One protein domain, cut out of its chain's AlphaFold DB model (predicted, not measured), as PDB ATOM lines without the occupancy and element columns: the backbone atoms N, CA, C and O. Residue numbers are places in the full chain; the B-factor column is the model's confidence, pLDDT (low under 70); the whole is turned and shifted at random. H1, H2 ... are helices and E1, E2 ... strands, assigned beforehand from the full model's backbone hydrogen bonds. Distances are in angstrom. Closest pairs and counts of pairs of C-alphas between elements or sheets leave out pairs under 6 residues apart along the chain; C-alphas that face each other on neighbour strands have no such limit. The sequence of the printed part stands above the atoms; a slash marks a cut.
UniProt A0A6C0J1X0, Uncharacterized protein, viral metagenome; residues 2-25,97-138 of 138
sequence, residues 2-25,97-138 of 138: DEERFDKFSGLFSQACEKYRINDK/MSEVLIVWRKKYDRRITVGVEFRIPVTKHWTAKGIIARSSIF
ATOM      1  N   ASP A   2      11.503  14.685  36.706       68.19
ATOM      2  CA  ASP A   2      12.741  15.386  36.343       68.19
ATOM      3  C   ASP A   2      13.006  16.529  37.330       68.19
ATOM      4  O   ASP A   2      12.090  17.284  37.663       68.19
ATOM      5  N   GLU A   3      14.247  16.647  37.796       63.56
ATOM      6  CA  GLU A   3      14.705  17.633  38.792       63.56
ATOM      7  C   GLU A   3      14.360  19.075  38.367       63.56
ATOM      8  O   GLU A   3      13.838  19.872  39.142       63.56
ATOM      9  N   GLU A   4      14.473  19.355  37.069       64.56
ATOM     10  CA  GLU A   4      14.140  20.642  36.453       64.56
ATOM     11  C   GLU A   4      12.637  20.994  36.543       64.56
ATOM     12  O   GLU A   4      12.251  22.158  36.690       64.56
ATOM     13  N   ARG A   5      11.748  19.987  36.508       56.53
ATOM     14  CA  ARG A   5      10.301  20.195  36.716       56.53
ATOM     15  C   ARG A   5       9.989  20.494  38.180       56.53
ATOM     16  O   ARG A   5       9.072  21.275  38.448       56.53
ATOM     17  N   PHE A   6      10.723  19.883  39.109       57.59
ATOM     18  CA  PHE A   6      10.565  20.126  40.541       57.59
ATOM     19  C   PHE A   6      10.995  21.550  40.914       57.59
ATOM     20  O   PHE A   6      10.244  22.235  41.604       57.59
ATOM     21  N   ASP A   7      12.107  22.043  40.369       62.81
ATOM     22  CA  ASP A   7      12.580  23.413  40.613       62.81
ATOM     23  C   ASP A   7      11.652  24.480  40.030       62.81
ATOM     24  O   ASP A   7      11.367  25.512  40.646       62.81
ATOM     25  N   LYS A   8      11.078  24.217  38.854       63.81
ATOM     26  CA  LYS A   8      10.063  25.107  38.279       63.81
ATOM     27  C   LYS A   8       8.790  25.137  39.127       63.81
ATOM     28  O   LYS A   8       8.166  26.189  39.282       63.81
ATOM     29  N   PHE A   9       8.395  23.992  39.679       60.41
ATOM     30  CA  PHE A   9       7.255  23.882  40.581       60.41
ATOM     31  C   PHE A   9       7.513  24.570  41.924       60.41
ATOM     32  O   PHE A   9       6.647  25.317  42.381       60.41
ATOM     33  N   SER A  10       8.689  24.375  42.523       58.75
ATOM     34  CA  SER A  10       9.076  25.001  43.787       58.75
ATOM     35  C   SER A  10       9.141  26.524  43.644       58.75
ATOM     36  O   SER A  10       8.588  27.234  44.477       58.75
ATOM     37  N   GLY A  11       9.670  27.042  42.530       62.81
ATOM     38  CA  GLY A  11       9.663  28.475  42.228       62.81
ATOM     39  C   GLY A  11       8.253  29.061  42.080       62.81
ATOM     40  O   GLY A  11       7.953  30.124  42.631       62.81
ATOM     41  N   LEU A  12       7.349  28.359  41.384       63.41
ATOM     42  CA  LEU A  12       5.941  28.764  41.260       63.41
ATOM     43  C   LEU A  12       5.187  28.675  42.593       63.41
ATOM     44  O   LEU A  12       4.310  29.501  42.857       63.41
ATOM     45  N   PHE A  13       5.522  27.688  43.424       58.97
ATOM     46  CA  PHE A  13       4.984  27.526  44.768       58.97
ATOM     47  C   PHE A  13       5.437  28.661  45.687       58.97
ATOM     48  O   PHE A  13       4.586  29.301  46.300       58.97
ATOM     49  N   SER A  14       6.731  28.983  45.716       60.84
ATOM     50  CA  SER A  14       7.282  30.094  46.500       60.84
ATOM     51  C   SER A  14       6.674  31.435  46.085       60.84
ATOM     52  O   SER A  14       6.228  32.191  46.943       60.84
ATOM     53  N   GLN A  15       6.520  31.697  44.779       63.12
ATOM     54  CA  GLN A  15       5.822  32.898  44.295       63.12
ATOM     55  C   GLN A  15       4.344  32.931  44.688       63.12
ATOM     56  O   GLN A  15       3.801  34.003  44.958       63.12
ATOM     57  N   ALA A  16       3.658  31.785  44.695       57.69
ATOM     58  CA  ALA A  16       2.278  31.717  45.160       57.69
ATOM     59  C   ALA A  16       2.199  31.981  46.671       57.69
ATOM     60  O   ALA A  16       1.344  32.754  47.099       57.69
ATOM     61  N   CYS A  17       3.108  31.408  47.462       57.25
ATOM     62  CA  CYS A  17       3.182  31.634  48.902       57.25
ATOM     63  C   CYS A  17       3.446  33.108  49.228       57.25
ATOM     64  O   CYS A  17       2.706  33.703  50.008       57.25
ATOM     65  N   GLU A  18       4.404  33.730  48.542       62.69
ATOM     66  CA  GLU A  18       4.741  35.145  48.700       62.69
ATOM     67  C   GLU A  18       3.591  36.067  48.261       62.69
ATOM     68  O   GLU A  18       3.171  36.957  49.002       62.69
ATOM     69  N   LYS A  19       2.992  35.810  47.089       58.69
ATOM     70  CA  LYS A  19       1.874  36.605  46.554       58.69
ATOM     71  C   LYS A  19       0.613  36.525  47.413       58.69
ATOM     72  O   LYS A  19      -0.141  37.495  47.479       58.69
ATOM     73  N   TYR A  20       0.350  35.373  48.025       54.66
ATOM     74  CA  TYR A  20      -0.844  35.153  48.840       54.66
ATOM     75  C   TYR A  20      -0.596  35.303  50.341       54.66
ATOM     76  O   TYR A  20      -1.501  34.998  51.115       54.66
ATOM     77  N   ARG A  21       0.578  35.813  50.760       54.41
ATOM     78  CA  ARG A  21       0.965  35.914  52.179       54.41
ATOM     79  C   ARG A  21       0.702  34.604  52.930       54.41
ATOM     80  O   ARG A  21       0.225  34.600  54.065       54.41
ATOM     81  N   ILE A  22       1.049  33.480  52.308       52.78
ATOM     82  CA  ILE A  22       1.329  32.251  53.049       52.78
ATOM     83  C   ILE A  22       2.668  32.529  53.744       52.78
ATOM     84  O   ILE A  22       3.732  32.175  53.257       52.78
ATOM     85  N   ASN A  23       2.623  33.353  54.792       40.38
ATOM     86  CA  ASN A  23       3.803  33.784  55.515       40.38
ATOM     87  C   ASN A  23       4.247  32.627  56.406       40.38
ATOM     88  O   ASN A  23       3.633  32.381  57.439       40.38
ATOM     89  N   ASP A  24       5.378  32.013  56.074       45.31
ATOM     90  CA  ASP A  24       6.117  31.105  56.964       45.31
ATOM     91  C   ASP A  24       6.647  31.812  58.238       45.31
ATOM     92  O   ASP A  24       7.278  31.200  59.095       45.31
ATOM     93  N   LYS A  25       6.411  33.125  58.387       37.78
ATOM     94  CA  LYS A  25       7.045  33.985  59.401       37.78
ATOM     95  C   LYS A  25       6.247  34.215  60.691       37.78
ATOM     96  O   LYS A  25       6.709  34.979  61.527       37.78
ATOM     97  N   MET A  97      -6.774  23.156  62.688       93.00
ATOM     98  CA  MET A  97      -5.975  24.023  61.815       93.00
ATOM     99  C   MET A  97      -6.622  25.404  61.660       93.00
ATOM    100  O   MET A  97      -7.850  25.514  61.584       93.00
ATOM    101  N   SER A  98      -5.801  26.450  61.554       91.44
ATOM    102  CA  SER A  98      -6.286  27.833  61.423       91.44
ATOM    103  C   SER A  98      -6.973  28.106  60.084       91.44
ATOM    104  O   SER A  98      -7.952  28.851  60.025       91.44
ATOM    105  N   GLU A  99      -6.484  27.507  58.995       90.81
ATOM    106  CA  GLU A  99      -6.979  27.762  57.641       90.81
ATOM    107  C   GLU A  99      -6.652  26.617  56.670       90.81
ATOM    108  O   GLU A  99      -5.606  25.965  56.762       90.81
ATOM    109  N   VAL A 100      -7.532  26.421  55.681       92.50
ATOM    110  CA  VAL A 100      -7.282  25.565  54.515       92.50
ATOM    111  C   VAL A 100      -7.200  26.408  53.245       92.50
ATOM    112  O   VAL A 100      -8.161  27.067  52.844       92.50
ATOM    113  N   LEU A 101      -6.057  26.333  52.572       91.31
ATOM    114  CA  LEU A 101      -5.755  27.031  51.328       91.31
ATOM    115  C   LEU A 101      -5.933  26.066  50.157       91.31
ATOM    116  O   LEU A 101      -5.280  25.030  50.091       91.31
ATOM    117  N   ILE A 102      -6.801  26.396  49.206       89.56
ATOM    118  CA  ILE A 102      -7.023  25.597  47.996       89.56
ATOM    119  C   ILE A 102      -6.442  26.347  46.807       89.56
ATOM    120  O   ILE A 102      -6.985  27.370  46.389       89.56
ATOM    121  N   VAL A 103      -5.356  25.824  46.241       85.62
ATOM    122  CA  VAL A 103      -4.598  26.495  45.182       85.62
ATOM    123  C   VAL A 103      -4.845  25.818  43.831       85.62
ATOM    124  O   VAL A 103      -4.894  24.594  43.716       85.62
ATOM    125  N   TRP A 104      -5.039  26.631  42.788       78.50
ATOM    126  CA  TRP A 104      -5.254  26.222  41.387       78.50
ATOM    127  C   TRP A 104      -6.503  25.366  41.118       78.50
ATOM    128  O   TRP A 104      -6.719  24.902  39.996       78.50
ATOM    129  N   ARG A 105      -7.390  25.222  42.106       79.88
ATOM    130  CA  ARG A 105      -8.712  24.603  41.951       79.88
ATOM    131  C   ARG A 105      -9.802  25.651  42.141       79.88
ATOM    132  O   ARG A 105      -9.817  26.396  43.115       79.88
ATOM    133  N   LYS A 106     -10.740  25.701  41.191       78.38
ATOM    134  CA  LYS A 106     -11.882  26.632  41.231       78.38
ATOM    135  C   LYS A 106     -12.999  26.140  42.156       78.38
ATOM    136  O   LYS A 106     -13.680  26.941  42.793       78.38
ATOM    137  N   LYS A 107     -13.220  24.826  42.186       83.69
ATOM    138  CA  LYS A 107     -14.295  24.162  42.927       83.69
ATOM    139  C   LYS A 107     -13.739  22.922  43.628       83.69
ATOM    140  O   LYS A 107     -12.714  22.394  43.206       83.69
ATOM    141  N   TYR A 108     -14.431  22.527  44.686       89.44
ATOM    142  CA  TYR A 108     -14.328  21.242  45.370       89.44
ATOM    143  C   TYR A 108     -15.743  20.838  45.812       89.44
ATOM    144  O   TYR A 108     -16.650  21.683  45.810       89.44
ATOM    145  N   ASP A 109     -15.951  19.573  46.177       88.19
ATOM    146  CA  ASP A 109     -17.271  19.085  46.575       88.19
ATOM    147  C   ASP A 109     -17.545  19.419  48.047       88.19
ATOM    148  O   ASP A 109     -17.033  18.779  48.964       88.19
ATOM    149  N   ARG A 110     -18.382  20.437  48.266       87.94
ATOM    150  CA  ARG A 110     -18.808  20.882  49.601       87.94
ATOM    151  C   ARG A 110     -19.752  19.907  50.306       87.94
ATOM    152  O   ARG A 110     -19.938  19.996  51.509       87.94
ATOM    153  N   ARG A 111     -20.370  18.960  49.598       89.62
ATOM    154  CA  ARG A 111     -21.234  17.965  50.258       89.62
ATOM    155  C   ARG A 111     -20.409  17.044  51.154       89.62
ATOM    156  O   ARG A 111     -20.897  16.576  52.176       89.62
ATOM    157  N   ILE A 112     -19.142  16.844  50.793       91.50
ATOM    158  CA  ILE A 112     -18.192  16.009  51.529       91.50
ATOM    159  C   ILE A 112     -17.742  16.674  52.832       91.50
ATOM    160  O   ILE A 112     -17.401  15.960  53.770       91.50
ATOM    161  N   THR A 113     -17.773  18.008  52.917       89.06
ATOM    162  CA  THR A 113     -17.343  18.753  54.109       89.06
ATOM    163  C   THR A 113     -18.392  18.796  55.211       89.06
ATOM    164  O   THR A 113     -18.036  19.101  56.337       89.06
ATOM    165  N   VAL A 114     -19.657  18.449  54.946       89.12
ATOM    166  CA  VAL A 114     -20.712  18.316  55.976       89.12
ATOM    167  C   VAL A 114     -20.841  19.568  56.872       89.12
ATOM    168  O   VAL A 114     -21.050  19.478  58.077       89.12
ATOM    169  N   GLY A 115     -20.684  20.765  56.296       85.50
ATOM    170  CA  GLY A 115     -20.804  22.035  57.021       85.50
ATOM    171  C   GLY A 115     -19.546  22.477  57.776       85.50
ATOM    172  O   GLY A 115     -19.553  23.542  58.396       85.50
ATOM    173  N   VAL A 116     -18.448  21.717  57.703       88.81
ATOM    174  CA  VAL A 116     -17.137  22.121  58.242       88.81
ATOM    175  C   VAL A 116     -16.641  23.419  57.614       88.81
ATOM    176  O   VAL A 116     -16.069  24.258  58.302       88.81
ATOM    177  N   GLU A 117     -16.936  23.652  56.336       85.62
ATOM    178  CA  GLU A 117     -16.503  24.847  55.609       85.62
ATOM    179  C   GLU A 117     -17.068  26.165  56.164       85.62
ATOM    180  O   GLU A 117     -16.655  27.244  55.738       85.62
ATOM    181  N   PHE A 118     -18.047  26.091  57.067       86.94
ATOM    182  CA  PHE A 118     -18.591  27.257  57.748       86.94
ATOM    183  C   PHE A 118     -17.890  27.565  59.080       86.94
ATOM    184  O   PHE A 118     -18.057  28.663  59.610       86.94
ATOM    185  N   ARG A 119     -17.117  26.612  59.617       86.88
ATOM    186  CA  ARG A 119     -16.348  26.740  60.861       86.88
ATOM    187  C   ARG A 119     -14.903  27.114  60.556       86.88
ATOM    188  O   ARG A 119     -14.461  28.194  60.944       86.88
ATOM    189  N   ILE A 120     -14.208  26.270  59.793       89.44
ATOM    190  CA  ILE A 120     -12.824  26.524  59.391       89.44
ATOM    191  C   ILE A 120     -12.773  27.496  58.197       89.44
ATOM    192  O   ILE A 120     -13.528  27.335  57.232       89.44
ATOM    193  N   PRO A 121     -11.897  28.516  58.215       89.56
ATOM    194  CA  PRO A 121     -11.628  29.345  57.047       89.56
ATOM    195  C   PRO A 121     -11.102  28.503  55.875       89.56
ATOM    196  O   PRO A 121     -10.075  27.836  55.984       89.56
ATOM    197  N   VAL A 122     -11.804  28.551  54.739       90.19
ATOM    198  CA  VAL A 122     -11.368  27.912  53.489       90.19
ATOM    199  C   VAL A 122     -11.173  28.976  52.414       90.19
ATOM    200  O   VAL A 122     -12.148  29.496  51.857       90.19
ATOM    201  N   THR A 123      -9.918  29.262  52.080       89.50
ATOM    202  CA  THR A 123      -9.552  30.288  51.099       89.50
ATOM    203  C   THR A 123      -9.150  29.638  49.781       89.50
ATOM    204  O   THR A 123      -8.351  28.706  49.725       89.50
ATOM    205  N   LYS A 124      -9.741  30.111  48.680       86.62
ATOM    206  CA  LYS A 124      -9.521  29.559  47.336       86.62
ATOM    207  C   LYS A 124      -8.677  30.519  46.512       86.62
ATOM    208  O   LYS A 124      -9.158  31.574  46.102       86.62
ATOM    209  N   HIS A 125      -7.461  30.106  46.189       81.81
ATOM    210  CA  HIS A 125      -6.557  30.827  45.304       81.81
ATOM    211  C   HIS A 125      -6.577  30.183  43.920       81.81
ATOM    212  O   HIS A 125      -5.827  29.257  43.608       81.81
ATOM    213  N   TRP A 126      -7.469  30.676  43.061       72.19
ATOM    214  CA  TRP A 126      -7.546  30.256  41.665       72.19
ATOM    215  C   TRP A 126      -6.918  31.332  40.769       72.19
ATOM    216  O   TRP A 126      -7.096  32.527  40.984       72.19
ATOM    217  N   THR A 127      -6.130  30.937  39.770       66.00
ATOM    218  CA  THR A 127      -5.545  31.869  38.792       66.00
ATOM    219  C   THR A 127      -5.392  31.164  37.454       66.00
ATOM    220  O   THR A 127      -4.974  30.009  37.422       66.00
ATOM    221  N   ALA A 128      -5.684  31.861  36.349       56.25
ATOM    222  CA  ALA A 128      -5.560  31.320  34.991       56.25
ATOM    223  C   ALA A 128      -4.138  30.806  34.682       56.25
ATOM    224  O   ALA A 128      -3.983  29.726  34.124       56.25
ATOM    225  N   LYS A 129      -3.093  31.504  35.158       57.25
ATOM    226  CA  LYS A 129      -1.688  31.049  35.073       57.25
ATOM    227  C   LYS A 129      -1.432  29.709  35.782       57.25
ATOM    228  O   LYS A 129      -0.620  28.921  35.319       57.25
ATOM    229  N   GLY A 130      -2.158  29.418  36.863       54.34
ATOM    230  CA  GLY A 130      -2.061  28.144  37.584       54.34
ATOM    231  C   GLY A 130      -2.642  26.950  36.822       54.34
ATOM    232  O   GLY A 130      -2.206  25.821  37.009       54.34
ATOM    233  N   ILE A 131      -3.592  27.196  35.913       52.91
ATOM    234  CA  ILE A 131      -4.123  26.169  35.006       52.91
ATOM    235  C   ILE A 131      -3.068  25.806  33.949       52.91
ATOM    236  O   ILE A 131      -2.910  24.634  33.627       52.91
ATOM    237  N   ILE A 132      -2.300  26.792  33.474       51.25
ATOM    238  CA  ILE A 132      -1.207  26.603  32.501       51.25
ATOM    239  C   ILE A 132       0.000  25.891  33.142       51.25
ATOM    240  O   ILE A 132       0.654  25.061  32.509       51.25
ATOM    241  N   ALA A 133       0.273  26.143  34.428       53.28
ATOM    242  CA  ALA A 133       1.233  25.340  35.192       53.28
ATOM    243  C   ALA A 133       0.818  23.854  35.210       53.28
ATOM    244  O   ALA A 133       1.645  22.965  35.048       53.28
ATOM    245  N   ARG A 134      -0.488  23.571  35.284       50.84
ATOM    246  CA  ARG A 134      -1.034  22.208  35.246       50.84
ATOM    247  C   ARG A 134      -0.750  21.476  33.932       50.84
ATOM    248  O   ARG A 134      -0.456  20.291  33.973       50.84
ATOM    249  N   SER A 135      -0.819  22.170  32.797       51.47
ATOM    250  CA  SER A 135      -0.521  21.602  31.472       51.47
ATOM    251  C   SER A 135       0.971  21.531  31.139       51.47
ATOM    252  O   SER A 135       1.316  21.006  30.093       51.47
ATOM    253  N   SER A 136       1.847  22.102  31.972       49.25
ATOM    254  CA  SER A 136       3.304  22.064  31.755       49.25
ATOM    255  C   SER A 136       4.051  21.151  32.731       49.25
ATOM    256  O   SER A 136       5.229  20.880  32.518       49.25
ATOM    257  N   ILE A 137       3.384  20.677  33.790       54.94
ATOM    258  CA  ILE A 137       3.957  19.769  34.798       54.94
ATOM    259  C   ILE A 137       3.658  18.293  34.481       54.94
ATOM    260  O   ILE A 137       4.482  17.436  34.812       54.94
ATOM    261  N   PHE A 138       2.525  18.004  33.833       48.53
ATOM    262  CA  PHE A 138       2.168  16.667  33.348       48.53
ATOM    263  C   PHE A 138       2.607  16.510  31.896       48.53
ATOM    264  O   PHE A 138       2.076  17.264  31.052       48.53
TER     265      PHE A 138
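What this domain is: This is residues 2 to 25 and 97 to 138 of the 138 residues of an uncharacterized protein of viral metagenome (UniProt A0A6C0J1X0). Two helices, H1 and H2, run loosely side by side in opposite ways at one end, and a small ribbon of two parallel strands, E1 and E2, leads into a wide loop at the other, where residues 109 to 116 stick out. The printed part has 66 residues with two named helices and two named strands, in the order H1, E1, E2, H2 along the chain; it is mixed in class and loose, with a radius of gyration of the C-alphas of 14.0 A and spans of 40 by 30 by 20 A.

Where its parts are: Find C-alpha 3 at (14.705, 17.633, 38.792); from there H1, residues 3 to 19, runs 24.2 A. E1 is residues 97 to 103, 16.9 A; E2 is 122 to 125; H2, 128 to 137, ends at (3.957, 19.769, 34.798).

How they stand to each other: Look at Arg 5 and Ile 137, the closest C-alphas of H1 and H2, 6.6 A apart: the helices are close but not clearly touching, at a shallow tilt of 17 degrees. In both, each O i to N i+4 pair is within hydrogen-bond range. Between E1 and E2, N 102 and O 123 are 2.8 A apart, within that range.

The domain as a whole: Residues 26 to 96 are cut out, a 16.6 A gap between C-alphas 25 and 97. E1 to E2 is a long link. Residues 2 to 25 and 127 to 138 have pLDDT under 70.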